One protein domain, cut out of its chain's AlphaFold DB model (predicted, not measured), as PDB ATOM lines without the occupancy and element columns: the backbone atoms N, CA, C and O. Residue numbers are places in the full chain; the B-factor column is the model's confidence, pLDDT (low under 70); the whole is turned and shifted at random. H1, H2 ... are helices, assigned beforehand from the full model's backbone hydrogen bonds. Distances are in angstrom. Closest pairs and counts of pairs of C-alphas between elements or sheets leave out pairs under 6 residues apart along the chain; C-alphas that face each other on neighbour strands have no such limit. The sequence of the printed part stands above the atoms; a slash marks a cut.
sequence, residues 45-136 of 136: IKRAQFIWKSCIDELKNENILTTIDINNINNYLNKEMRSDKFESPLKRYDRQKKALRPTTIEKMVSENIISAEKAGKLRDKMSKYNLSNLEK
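What this domain is: This is residues 45 to 136 of the 136 residues of an uncharacterized protein of Romboutsia lituseburensis DSM 797 (UniProt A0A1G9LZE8). Two long helices, H1 and H2, lie side by side and run opposite ways, and a helical hairpin of H4 and H5 packs crosswise over the pair. H3 meets the end of the pair where H1 begins and H2 ends and extends the long axis from there, with residues 85 to 90 sticking out. The printed part has 92 residues with five named helices, H1 to H5 in chain order, and no named strand; its class is all helix. It is compact, with a radius of gyration of the C-alphas of 13.1 A, and elongated, with spans of 40 by 25 by 21 A.

How they stand to each other: H1, residues 45 to 61, H2, residues 67 to 80, and H3, residues 89 to 99, make an up-and-down bundle, each helix running against the one before it. H1 and H2 are close but not clearly touching: their closest C-alphas, of Ile 56 and Ile 70, are 7.1 A apart, at a shallow tilt of 15 degrees. H1 touches H3 with residues 45 to 48 alone; the closest C-alphas, of Ile 45 and Lys 97, are 6.0 A apart. H2 and H3 form a helical hairpin, in which H2 touches H3 with residues 77 to 80 alone; the closest C-alphas, of Glu 80 and Ala 99, are 5.7 A apart, and the tilt of 35.4 degrees is only just steep. H4, residues 104 to 110, and H5, residues 116 to 126, form a second helical hairpin, with a shallow tilt of 4 degrees and the closest C-alphas, of Val 109 and Ala 116, 5.7 A apart. H5 touches H1 at a steep tilt of 55 degrees, opposite ways; the closest C-alphas, of Cys 55 and Lys 125, are 5.9 A apart. H4 is close to H2 but not clearly touching; the closest C-alphas, of Ile 73 and Met 108, are 7.7 A apart. H3 and H5 are apart. In H1, H2, H3, H4 and H5 every O i to N i+4 pair is within hydrogen-bond range.

Where its parts are: H1 begins at C-alpha 45, (181.033, 161.572, 190.556), and measures 24.3 A from first to last C-alpha. H2 measures 20.0 A, H3 15.4 A, H4 9.9 A and H5 14.9 A. H3 begins at C-alpha 89, (190.882, 157.180, 196.903). H5 ends at C-alpha 126, (174.877, 166.464, 178.176).

The domain as a whole: The two C-alphas farthest apart, of Glu 62 and Phe 86, are 41.1 A apart. The printed part has no cut; it ends at residue 136, the chain's last. The links from H1 to H2, H3 to H4 and H4 to H5 are tight, and the link from H2 to H3 is short. The mean pLDDT of the printed part is 92.7, and residues 135 to 136 are under 70.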
ATOM      1  N   ILE A  45     181.134 162.792 191.369       93.62
ATOM      2  CA  ILE A  45     181.033 161.572 190.556       93.62
ATOM      3  C   ILE A  45     179.592 161.067 190.498       93.62
ATOM      4  O   ILE A  45     179.078 160.847 189.405       93.62
ATOM      5  N   LYS A  46     178.905 160.953 191.643       92.94
ATOM      6  CA  LYS A  46     177.496 160.520 191.693       92.94
ATOM      7  C   LYS A  46     176.594 161.419 190.852       92.94
ATOM      8  O   LYS A  46     175.765 160.927 190.090       92.94
ATOM      9  N   ARG A  47     176.787 162.740 190.938       93.25
ATOM     10  CA  ARG A  47     176.053 163.710 190.117       93.25
ATOM     11  C   ARG A  47     176.313 163.497 188.625       93.25
ATOM     12  O   ARG A  47     175.372 163.517 187.841       93.25
ATOM     13  N   ALA A  48     177.564 163.277 188.231       94.19
ATOM     14  CA  ALA A  48     177.908 163.021 186.837       94.19
ATOM     15  C   ALA A  48     177.306 161.704 186.318       94.19
ATOM     16  O   ALA A  48     176.731 161.692 185.234       94.19
ATOM     17  N   GLN A  49     177.357 160.626 187.104       95.56
ATOM     18  CA  GLN A  49     176.710 159.350 186.767       95.56
ATOM     19  C   GLN A  49     175.197 159.503 186.593       95.56
ATOM     20  O   GLN A  49     174.626 158.956 185.652       95.56
ATOM     21  N   PHE A  50     174.554 160.274 187.472       95.19
ATOM     22  CA  PHE A  50     173.131 160.580 187.357       95.19
ATOM     23  C   PHE A  50     172.809 161.311 186.048       95.19
ATOM     24  O   PHE A  50     171.880 160.920 185.348       95.19
ATOM     25  N   ILE A  51     173.600 162.326 185.687       94.81
ATOM     26  CA  ILE A  51     173.426 163.076 184.434       94.81
ATOM     27  C   ILE A  51     173.582 162.157 183.219       94.81
ATOM     28  O   ILE A  51     172.725 162.171 182.338       94.81
ATOM     29  N   TRP A  52     174.629 161.327 183.193       96.38
ATOM     30  CA  TRP A  52     174.836 160.332 182.136       96.38
ATOM     31  C   TRP A  52     173.629 159.410 181.987       96.38
ATOM     32  O   TRP A  52     173.107 159.253 180.885       96.38
ATOM     33  N   LYS A  53     173.150 158.849 183.100       96.50
ATOM     34  CA  LYS A  53     171.977 157.976 183.107       96.50
ATOM     35  C   LYS A  53     170.734 158.696 182.580       96.50
ATOM     36  O   LYS A  53     170.067 158.162 181.706       96.50
ATOM     37  N   SER A  54     170.473 159.917 183.048       96.56
ATOM     38  CA  SER A  54     169.336 160.728 182.596       96.56
ATOM     39  C   SER A  54     169.383 160.982 181.089       96.56
ATOM     40  O   SER A  54     168.386 160.791 180.403       96.56
ATOM     41  N   CYS A  55     170.551 161.354 180.553       96.75
ATOM     42  CA  CYS A  55     170.711 161.601 179.119       96.75
ATOM     43  C   CYS A  55     170.496 160.323 178.294       96.75
ATOM     44  O   CYS A  55     169.857 160.365 177.246       96.75
ATOM     45  N   ILE A  56     171.017 159.187 178.767       97.19
ATOM     46  CA  ILE A  56     170.830 157.888 178.113       97.19
ATOM     47  C   ILE A  56     169.352 157.480 178.131       97.19
ATOM     48  O   ILE A  56     168.832 157.055 177.101       97.19
ATOM     49  N   ASP A  57     168.673 157.629 179.269       96.69
ATOM     50  CA  ASP A  57     167.260 157.275 179.425       96.69
ATOM     51  C   ASP A  57     166.358 158.162 178.547       96.69
ATOM     52  O   ASP A  57     165.437 157.657 177.907       96.69
ATOM     53  N   GLU A  58     166.652 159.461 178.428       96.69
ATOM     54  CA  GLU A  58     165.956 160.348 177.486       96.69
ATOM     55  C   GLU A  58     166.111 159.876 176.035       96.69
ATOM     56  O   GLU A  58     165.121 159.712 175.325       96.69
ATOM     57  N   LEU A  59     167.341 159.596 175.598       97.19
ATOM     58  CA  LEU A  59     167.598 159.154 174.226       97.19
ATOM     59  C   LEU A  59     167.066 157.747 173.937       97.19
ATOM     60  O   LEU A  59     166.752 157.429 172.788       97.19
ATOM     61  N   LYS A  60     166.955 156.901 174.962       96.88
ATOM     62  CA  LYS A  60     166.258 155.619 174.875       96.88
ATOM     63  C   LYS A  60     164.770 155.837 174.604       96.88
ATOM     64  O   LYS A  60     164.224 155.210 173.703       96.88
ATOM     65  N   ASN A  61     164.126 156.728 175.358       96.62
ATOM     66  CA  ASN A  61     162.699 157.030 175.203       96.62
ATOM     67  C   ASN A  61     162.389 157.686 173.846       96.62
ATOM     68  O   ASN A  61     161.322 157.468 173.281       96.62
ATOM     69  N   GLU A  62     163.344 158.436 173.295       96.56
ATOM     70  CA  GLU A  62     163.287 159.005 171.941       96.56
ATOM     71  C   GLU A  62     163.606 157.975 170.831       96.56
ATOM     72  O   GLU A  62     163.644 158.332 169.656       96.56
ATOM     73  N   ASN A  63     163.836 156.699 171.173       95.56
ATOM     74  CA  ASN A  63     164.244 155.620 170.259       95.56
ATOM     75  C   ASN A  63     165.543 155.903 169.473       95.56
ATOM     76  O   ASN A  63     165.782 155.321 168.416       95.56
ATOM     77  N   ILE A  64     166.406 156.783 169.987       96.56
ATOM     78  CA  ILE A  64     167.702 157.122 169.379       96.56
ATOM     79  C   ILE A  64     168.771 156.106 169.788       96.56
ATOM     80  O   ILE A  64     169.568 155.664 168.956       96.56
ATOM     81  N   LEU A  65     168.808 155.757 171.076       96.50
ATOM     82  CA  LEU A  65     169.696 154.725 171.606       96.50
ATOM     83  C   LEU A  65     168.935 153.410 171.730       96.50
ATOM     84  O   LEU A  65     167.938 153.307 172.444       96.50
ATOM     85  N   THR A  66     169.443 152.382 171.062       96.19
ATOM     86  CA  THR A  66     168.966 151.011 171.233       96.19
ATOM     87  C   THR A  66     169.527 150.418 172.520       96.19
ATOM     88  O   THR A  66     170.544 150.869 173.048       96.19
ATOM     89  N   THR A  67     168.927 149.329 172.995       96.00
ATOM     90  CA  THR A  67     169.460 148.562 174.130       96.00
ATOM     91  C   THR A  67     170.922 148.143 173.921       96.00
ATOM     92  O   THR A  67     171.691 148.120 174.878       96.00
ATOM     93  N   ILE A  68     171.327 147.858 172.677       95.88
ATOM     94  CA  ILE A  68     172.711 147.499 172.342       95.88
ATOM     95  C   ILE A  68     173.640 148.696 172.560       95.88
ATOM     96  O   ILE A  68     174.657 148.552 173.235       95.88
ATOM     97  N   ASP A  69     173.270 149.883 172.068       95.06
ATOM     98  CA  ASP A  69     174.075 151.096 172.266       95.06
ATOM     99  C   ASP A  69     174.235 151.407 173.761       95.06
ATOM    100  O   ASP A  69     175.332 151.696 174.229       95.06
ATOM    101  N   ILE A  70     173.147 151.293 174.529       97.00
ATOM    102  CA  ILE A  70     173.144 151.539 175.977       97.00
ATOM    103  C   ILE A  70     174.087 150.572 176.693       97.00
ATOM    104  O   ILE A  70     174.876 150.986 177.544       97.00
ATOM    105  N   ASN A  71     174.035 149.287 176.339       97.50
ATOM    106  CA  ASN A  71     174.930 148.283 176.904       97.50
ATOM    107  C   ASN A  71     176.391 148.578 176.551       97.50
ATOM    108  O   ASN A  71     177.250 148.502 177.427       97.50
ATOM    109  N   ASN A  72     176.675 148.974 175.309       97.25
ATOM    110  CA  ASN A  72     178.020 149.344 174.873       97.25
ATOM    111  C   ASN A  72     178.557 150.554 175.652       97.25
ATOM    112  O   ASN A  72     179.667 150.490 176.184       97.25
ATOM    113  N   ILE A  73     177.756 151.616 175.794       97.06
ATOM    114  CA  ILE A  73     178.112 152.815 176.569       97.06
ATOM    115  C   ILE A  73     178.385 152.447 178.031       97.06
ATOM    116  O   ILE A  73     179.427 152.807 178.580       97.06
ATOM    117  N   ASN A  74     177.477 151.705 178.667       96.94
ATOM    118  CA  ASN A  74     177.617 151.328 180.073       96.94
ATOM    119  C   ASN A  74     178.841 150.436 180.304       96.94
ATOM    120  O   ASN A  74     179.584 150.647 181.263       96.94
ATOM    121  N   ASN A  75     179.092 149.475 179.416       97.19
ATOM    122  CA  ASN A  75     180.274 148.619 179.485       97.19
ATOM    123  C   ASN A  75     181.562 149.432 179.337       97.19
ATOM    124  O   ASN A  75     182.506 149.217 180.099       97.19
ATOM    125  N   TYR A  76     181.586 150.390 178.408       97.19
ATOM    126  CA  TYR A  76     182.718 151.292 178.224       97.19
ATOM    127  C   TYR A  76     182.986 152.125 179.483       97.19
ATOM    128  O   TYR A  76     184.093 152.101 180.018       97.19
ATOM    129  N   LEU A  77     181.963 152.798 180.017       96.69
ATOM    130  CA  LEU A  77     182.104 153.617 181.223       96.69
ATOM    131  C   LEU A  77     182.540 152.778 182.429       96.69
ATOM    132  O   LEU A  77     183.427 153.188 183.175       96.69
ATOM    133  N   ASN A  78     181.972 151.584 182.610       95.75
ATOM    134  CA  ASN A  78     182.360 150.678 183.693       95.75
ATOM    135  C   ASN A  78     183.815 150.216 183.567       95.75
ATOM    136  O   ASN A  78     184.506 150.094 184.579       95.75
ATOM    137  N   LYS A  79     184.289 149.979 182.339       95.44
ATOM    138  CA  LYS A  79     185.688 149.638 182.066       95.44
ATOM    139  C   LYS A  79     186.614 150.803 182.419       95.44
ATOM    140  O   LYS A  79     187.577 150.591 183.151       95.44
ATOM    141  N   GLU A  80     186.294 152.018 181.980       94.38
ATOM    142  CA  GLU A  80     187.097 153.221 182.248       94.38
ATOM    143  C   GLU A  80     187.105 153.620 183.736       94.38
ATOM    144  O   GLU A  80     188.100 154.124 184.256       94.38
ATOM    145  N   MET A  81     186.009 153.367 184.456       94.19
ATOM    146  CA  MET A  81     185.887 153.651 185.892       94.19
ATOM    147  C   MET A  81     186.467 152.554 186.795       94.19
ATOM    148  O   MET A  81     186.490 152.726 188.019       94.19
ATOM    149  N   ARG A  82     186.910 151.422 186.230       93.12
ATOM    150  CA  ARG A  82     187.399 150.281 187.005       93.12
ATOM    151  C   ARG A  82     188.670 150.665 187.768       93.12
ATOM    152  O   ARG A  82     189.682 151.048 187.179       93.12
ATOM    153  N   SER A  83     188.604 150.544 189.091       87.12
ATOM    154  CA  SER A  83     189.727 150.804 189.991       87.12
ATOM    155  C   SER A  83     190.568 149.556 190.219       87.12
ATOM    156  O   SER A  83     190.037 148.445 190.316       87.12
ATOM    157  N   ASP A  84     191.867 149.755 190.406       85.75
ATOM    158  CA  ASP A  84     192.776 148.701 190.849       85.75
ATOM    159  C   ASP A  84     192.589 148.433 192.350       85.75
ATOM    160  O   ASP A  84     192.251 149.335 193.118       85.75
ATOM    161  N   LYS A  85     192.836 147.195 192.800       80.62
ATOM    162  CA  LYS A  85     192.596 146.775 194.197       80.62
ATOM    163  C   LYS A  85     193.349 147.625 195.235       80.62
ATOM    164  O   LYS A  85     192.895 147.745 196.367       80.62
ATOM    165  N   PHE A  86     194.477 148.214 194.844       83.31
ATOM    166  CA  PHE A  86     195.352 149.015 195.707       83.31
ATOM    167  C   PHE A  86     195.367 150.507 195.331       83.31
ATOM    168  O   PHE A  86     196.282 151.238 195.705       83.31
ATOM    169  N   GLU A  87     194.377 150.978 194.568       87.00
ATOM    170  CA  GLU A  87     194.301 152.379 194.165       87.00
ATOM    171  C   GLU A  87     193.910 153.299 195.337       87.00
ATOM    172  O   GLU A  87     192.923 153.076 196.038       87.00
ATOM    173  N   SER A  88     194.663 154.389 195.523       87.44
ATOM    174  CA  SER A  88     194.326 155.423 196.508       87.44
ATOM    175  C   SER A  88     192.998 156.125 196.164       87.44
ATOM    176  O   SER A  88     192.775 156.405 194.982       87.44
ATOM    177  N   PRO A  89     192.180 156.545 197.151       86.50
ATOM    178  CA  PRO A  89     190.882 157.180 196.903       86.50
ATOM    179  C   PRO A  89     190.915 158.368 195.931       86.50
ATOM    180  O   PRO A  89     190.077 158.430 195.039       86.50
ATOM    181  N   LEU A  90     191.898 159.271 196.048       87.56
ATOM    182  CA  LEU A  90     192.026 160.432 195.153       87.56
ATOM    183  C   LEU A  90     192.242 160.018 193.694       87.56
ATOM    184  O   LEU A  90     191.499 160.460 192.826       87.56
ATOM    185  N   LYS A  91     193.192 159.107 193.438       90.12
ATOM    186  CA  LYS A  91     193.443 158.579 192.086       90.12
ATOM    187  C   LYS A  91     192.196 157.916 191.496       90.12
ATOM    188  O   LYS A  91     191.862 158.174 190.341       90.12
ATOM    189  N   ARG A  92     191.461 157.152 192.316       92.06
ATOM    190  CA  ARG A  92     190.187 156.539 191.917       92.06
ATOM    191  C   ARG A  92     189.171 157.600 191.505       92.06
ATOM    192  O   ARG A  92     188.528 157.459 190.467       92.06
ATOM    193  N   TYR A  93     189.020 158.657 192.301       92.12
ATOM    194  CA  TYR A  93     188.084 159.733 191.992       92.12
ATOM    195  C   TYR A  93     188.476 160.491 190.721       92.12
ATOM    196  O   TYR A  93     187.621 160.730 189.875       92.12
ATOM    197  N   ASP A  94     189.756 160.799 190.526       92.06
ATOM    198  CA  ASP A  94     190.230 161.468 189.310       92.06
ATOM    199  C   ASP A  94     190.009 160.614 188.056       92.06
ATOM    200  O   ASP A  94     189.535 161.121 187.035       92.06
ATOM    201  N   ARG A  95     190.259 159.301 188.144       94.00
ATOM    202  CA  ARG A  95     189.962 158.336 187.075       94.00
ATOM    203  C   ARG A  95     188.473 158.344 186.721       94.00
ATOM    204  O   ARG A  95     188.118 158.508 185.555       94.00
ATOM    205  N   GLN A  96     187.604 158.233 187.725       94.56
ATOM    206  CA  GLN A  96     186.152 158.229 187.532       94.56
ATOM    207  C   GLN A  96     185.640 159.557 186.961       94.56
ATOM    208  O   GLN A  96     184.846 159.551 186.022       94.56
ATOM    209  N   LYS A  97     186.137 160.699 187.456       94.56
ATOM    210  CA  LYS A  97     185.819 162.016 186.885       94.56
ATOM    211  C   LYS A  97     186.217 162.087 185.416       94.56
ATOM    212  O   LYS A  97     185.410 162.533 184.610       94.56
ATOM    213  N   LYS A  98     187.422 161.618 185.062       93.44
ATOM    214  CA  LYS A  98     187.925 161.606 183.680       93.44
ATOM    215  C   LYS A  98     187.053 160.756 182.759       93.44
ATOM    216  O   LYS A  98     186.755 161.206 181.656       93.44
ATOM    217  N   ALA A  99     186.621 159.580 183.214       95.06
ATOM    218  CA  ALA A  99     185.715 158.713 182.464       95.06
ATOM    219  C   ALA A  99     184.365 159.395 182.185       95.06
ATOM    220  O   ALA A  99     183.826 159.278 181.091       95.06
ATOM    221  N   LEU A 100     183.844 160.173 183.136       95.50
ATOM    222  CA  LEU A 100     182.524 160.803 183.037       95.50
ATOM    223  C   LEU A 100     182.519 162.179 182.344       95.50
ATOM    224  O   LEU A 100     181.472 162.829 182.303       95.50
ATOM    225  N   ARG A 101     183.649 162.643 181.795       93.88
ATOM    226  CA  ARG A 101     183.720 163.927 181.075       93.88
ATOM    227  C   ARG A 101     182.911 163.894 179.768       93.88
ATOM    228  O   ARG A 101     182.874 162.854 179.112       93.88
ATOM    229  N   PRO A 102     182.361 165.036 179.310       91.19
ATOM    230  CA  PRO A 102     181.720 165.128 177.993       91.19
ATOM    231  C   PRO A 102     182.640 164.707 176.839       91.19
ATOM    232  O   PRO A 102     182.199 164.039 175.909       91.19
ATOM    233  N   THR A 103     183.940 165.003 176.939       91.94
ATOM    234  CA  THR A 103     184.963 164.595 175.959       91.94
ATOM    235  C   THR A 103     185.079 163.077 175.796       91.94
ATOM    236  O   THR A 103     185.615 162.597 174.803       91.94
ATOM    237  N   THR A 104     184.600 162.284 176.760       94.81
ATOM    238  CA  THR A 104     184.582 160.820 176.635       94.81
ATOM    239  C   THR A 104     183.657 160.360 175.508       94.81
ATOM    240  O   THR A 104     183.931 159.336 174.889       94.81
ATOM    241  N   ILE A 105     182.620 161.131 175.170       95.12
ATOM    242  CA  ILE A 105     181.740 160.826 174.033       95.12
ATOM    243  C   ILE A 105     182.548 160.747 172.732       95.12
ATOM    244  O   ILE A 105     182.353 159.837 171.932       95.12
ATOM    245  N   GLU A 106     183.493 161.665 172.530       94.31
ATOM    246  CA  GLU A 106     184.332 161.696 171.327       94.31
ATOM    247  C   GLU A 106     185.225 160.455 171.242       94.31
ATOM    248  O   GLU A 106     185.391 159.874 170.168       94.31
ATOM    249  N   LYS A 107     185.722 159.977 172.390       95.69
ATOM    250  CA  LYS A 107     186.470 158.717 172.459       95.69
ATOM    251  C   LYS A 107     185.606 157.523 172.085       95.69
ATOM    252  O   LYS A 107     186.032 156.706 171.275       95.69
ATOM    253  N   MET A 108     184.378 157.461 172.601       96.88
ATOM    254  CA  MET A 108     183.425 156.399 172.263       96.88
ATOM    255  C   MET A 108     183.146 156.337 170.754       96.88
ATOM    256  O   MET A 108     182.993 155.243 170.219       96.88
ATOM    257  N   VAL A 109     183.123 157.480 170.060       96.88
ATOM    258  CA  VAL A 109     183.021 157.517 168.590       96.88
ATOM    259  C   VAL A 109     184.288 156.971 167.941       96.88
ATOM    260  O   VAL A 109     184.200 156.100 167.081       96.88
ATOM    261  N   SER A 110     185.466 157.441 168.365       96.69
ATOM    262  CA  SER A 110     186.746 156.992 167.793       96.69
ATOM    263  C   SER A 110     187.005 155.492 167.982       96.69
ATOM    264  O   SER A 110     187.632 154.856 167.141       96.69
ATOM    265  N   GLU A 111     186.477 154.917 169.063       96.50
ATOM    266  CA  GLU A 111     186.594 153.499 169.406       96.50
ATOM    267  C   GLU A 111     185.415 152.657 168.877       96.50
ATOM    268  O   GLU A 111     185.301 151.480 169.212       96.50
ATOM    269  N   ASN A 112     184.540 153.232 168.039       95.12
ATOM    270  CA  ASN A 112     183.365 152.572 167.451       95.12
ATOM    271  C   ASN A 112     182.391 151.959 168.480       95.12
ATOM    272  O   ASN A 112     181.706 150.976 168.198       95.12
ATOM    273  N   ILE A 113     182.297 152.544 169.675       96.69
ATOM    274  CA  ILE A 113     181.348 152.125 170.720       96.69
ATOM    275  C   ILE A 113     179.927 152.576 170.365       96.69
ATOM    276  O   ILE A 113     178.960 151.851 170.611       96.69
ATOM    277  N   ILE A 114     179.812 153.771 169.779       96.19
ATOM    278  CA  ILE A 114     178.566 154.378 169.299       96.19
ATOM    279  C   ILE A 114     178.805 155.107 167.974       96.19
ATOM    280  O   ILE A 114     179.918 155.544 167.687       96.19
ATOM    281  N   SER A 115     177.750 155.286 167.177       96.38
ATOM    282  CA  SER A 115     177.841 156.073 165.944       96.38
ATOM    283  C   SER A 115     177.987 157.570 166.232       96.38
ATOM    284  O   SER A 115     177.466 158.081 167.227       96.38
ATOM    285  N   ALA A 116     178.638 158.293 165.317       96.19
ATOM    286  CA  ALA A 116     178.823 159.740 165.420       96.19
ATOM    287  C   ALA A 116     177.492 160.509 165.538       96.19
ATOM    288  O   ALA A 116     177.405 161.481 166.285       96.19
ATOM    289  N   GLU A 117     176.435 160.052 164.858       96.19
ATOM    290  CA  GLU A 117     175.109 160.676 164.938       96.19
ATOM    291  C   GLU A 117     174.511 160.568 166.351       96.19
ATOM    292  O   GLU A 117     174.084 161.566 166.936       96.19
ATOM    293  N   LYS A 118     174.520 159.360 166.933       96.06
ATOM    294  CA  LYS A 118     174.011 159.117 168.292       96.06
ATOM    295  C   LYS A 118     174.854 159.851 169.332       96.06
ATOM    296  O   LYS A 118     174.311 160.421 170.277       96.06
ATOM    297  N   ALA A 119     176.169 159.888 169.126       94.94
ATOM    298  CA  ALA A 119     177.105 160.631 169.958       94.94
ATOM    299  C   ALA A 119     176.838 162.139 169.947       94.94
ATOM    300  O   ALA A 119     176.874 162.767 171.003       94.94
ATOM    301  N   GLY A 120     176.518 162.714 168.782       95.69
ATOM    302  CA  GLY A 120     176.121 164.117 168.662       95.69
ATOM    303  C   GLY A 120     174.910 164.438 169.537       95.69
ATOM    304  O   GLY A 120     174.984 165.322 170.385       95.69
ATOM    305  N   LYS A 121     173.845 163.634 169.432       96.12
ATOM    306  CA  LYS A 121     172.623 163.813 170.237       96.12
ATOM    307  C   LYS A 121     172.891 163.655 171.738       96.12
ATOM    308  O   LYS A 121     172.380 164.430 172.543       96.12
ATOM    309  N   LEU A 122     173.732 162.695 172.126       95.94
ATOM    310  CA  LEU A 122     174.149 162.512 173.519       95.94
ATOM    311  C   LEU A 122     174.946 163.703 174.054       95.94
ATOM    312  O   LEU A 122     174.687 164.162 175.167       95.94
ATOM    313  N   ARG A 123     175.861 164.250 173.253       95.00
ATOM    314  CA  ARG A 123     176.622 165.453 173.604       95.00
ATOM    315  C   ARG A 123     175.704 166.658 173.788       95.00
ATOM    316  O   ARG A 123     175.864 167.389 174.762       95.00
ATOM    317  N   ASP A 124     174.722 166.826 172.910       94.44
ATOM    318  CA  ASP A 124     173.764 167.932 172.973       94.44
ATOM    319  C   ASP A 124     172.828 167.826 174.188       94.44
ATOM    320  O   ASP A 124     172.421 168.836 174.761       94.44
ATOM    321  N   LYS A 125     172.498 166.608 174.629       94.19
ATOM    322  CA  LYS A 125     171.789 166.393 175.900       94.19
ATOM    323  C   LYS A 125     172.684 166.717 177.093       94.19
ATOM    324  O   LYS A 125     172.265 167.442 177.993       94.19
ATOM    325  N   MET A 126     173.929 166.240 177.083       92.69
ATOM    326  CA  MET A 126     174.877 166.464 178.176       92.69
ATOM    327  C   MET A 126     175.292 167.932 178.334       92.69
ATOM    328  O   MET A 126     175.524 168.368 179.460       92.69
ATOM    329  N   SER A 127     175.346 168.709 177.248       90.69
ATOM    330  CA  SER A 127     175.737 170.129 177.270       90.69
ATOM    331  C   SER A 127     174.768 171.021 178.053       90.69
ATOM    332  O   SER A 127     175.156 172.086 178.529       90.69
ATOM    333  N   LYS A 128     173.525 170.565 178.262       91.00
ATOM    334  CA  LYS A 128     172.525 171.251 179.096       91.00
ATOM    335  C   LYS A 128     172.888 171.256 180.580       91.00
ATOM    336  O   LYS A 128     172.326 172.035 181.348       91.00
ATOM    337  N   TYR A 129     173.807 170.391 181.002       90.06
ATOM    338  CA  TYR A 129     174.206 170.258 182.394       90.06
ATOM    339  C   TYR A 129     175.570 170.901 182.642       90.06
ATOM    340  O   TYR A 129     176.528 170.702 181.900       90.06
ATOM    341  N   ASN A 130     175.703 171.609 183.766       82.81
ATOM    342  CA  ASN A 130     177.002 172.124 184.188       82.81
ATOM    343  C   ASN A 130     177.888 170.984 184.733       82.81
ATOM    344  O   ASN A 130     177.708 170.542 185.877       82.81
ATOM    345  N   LEU A 131     178.845 170.542 183.912       82.69
ATOM    346  CA  LEU A 131     179.835 169.496 184.203       82.69
ATOM    347  C   LEU A 131     181.273 170.028 184.362       82.69
ATOM    348  O   LEU A 131     182.203 169.233 184.487       82.69
ATOM    349  N   SER A 132     181.461 171.351 184.454       77.19
ATOM    350  CA  SER A 132     182.783 171.993 184.630       77.19
ATOM    351  C   SER A 132     183.574 171.464 185.838       77.19
ATOM    352  O   SER A 132     184.803 171.434 185.843       77.19
ATOM    353  N   ASN A 133     182.870 170.958 186.853       75.94
ATOM    354  CA  ASN A 133     183.459 170.361 188.053       75.94
ATOM    355  C   ASN A 133     184.202 169.033 187.806       75.94
ATOM    356  O   ASN A 133     184.838 168.536 188.733       75.94
ATOM    357  N   LEU A 134     184.099 168.443 186.610       78.38
ATOM    358  CA  LEU A 134     184.841 167.239 186.212       78.38
ATOM    359  C   LEU A 134     186.157 167.555 185.489       78.38
ATOM    360  O   LEU A 134     186.999 166.665 185.330       78.38
ATOM    361  N   GLU A 135     186.315 168.785 185.002       63.62
ATOM    362  CA  GLU A 135     187.475 169.220 184.215       63.62
ATOM    363  C   GLU A 135     188.649 169.655 185.097       63.62
ATOM    364  O   GLU A 135     189.799 169.511 184.682       63.62
ATOM    365  N   LYS A 136     188.346 170.101 186.323       56.88
ATOM    366  CA  LYS A 136     189.299 170.439 187.387       56.88
ATOM    367  C   LYS A 136     189.699 169.212 188.209       56.88
ATOM    368  O   LYS A 136     190.896 169.128 188.542       56.88
TER     369      LYS A 136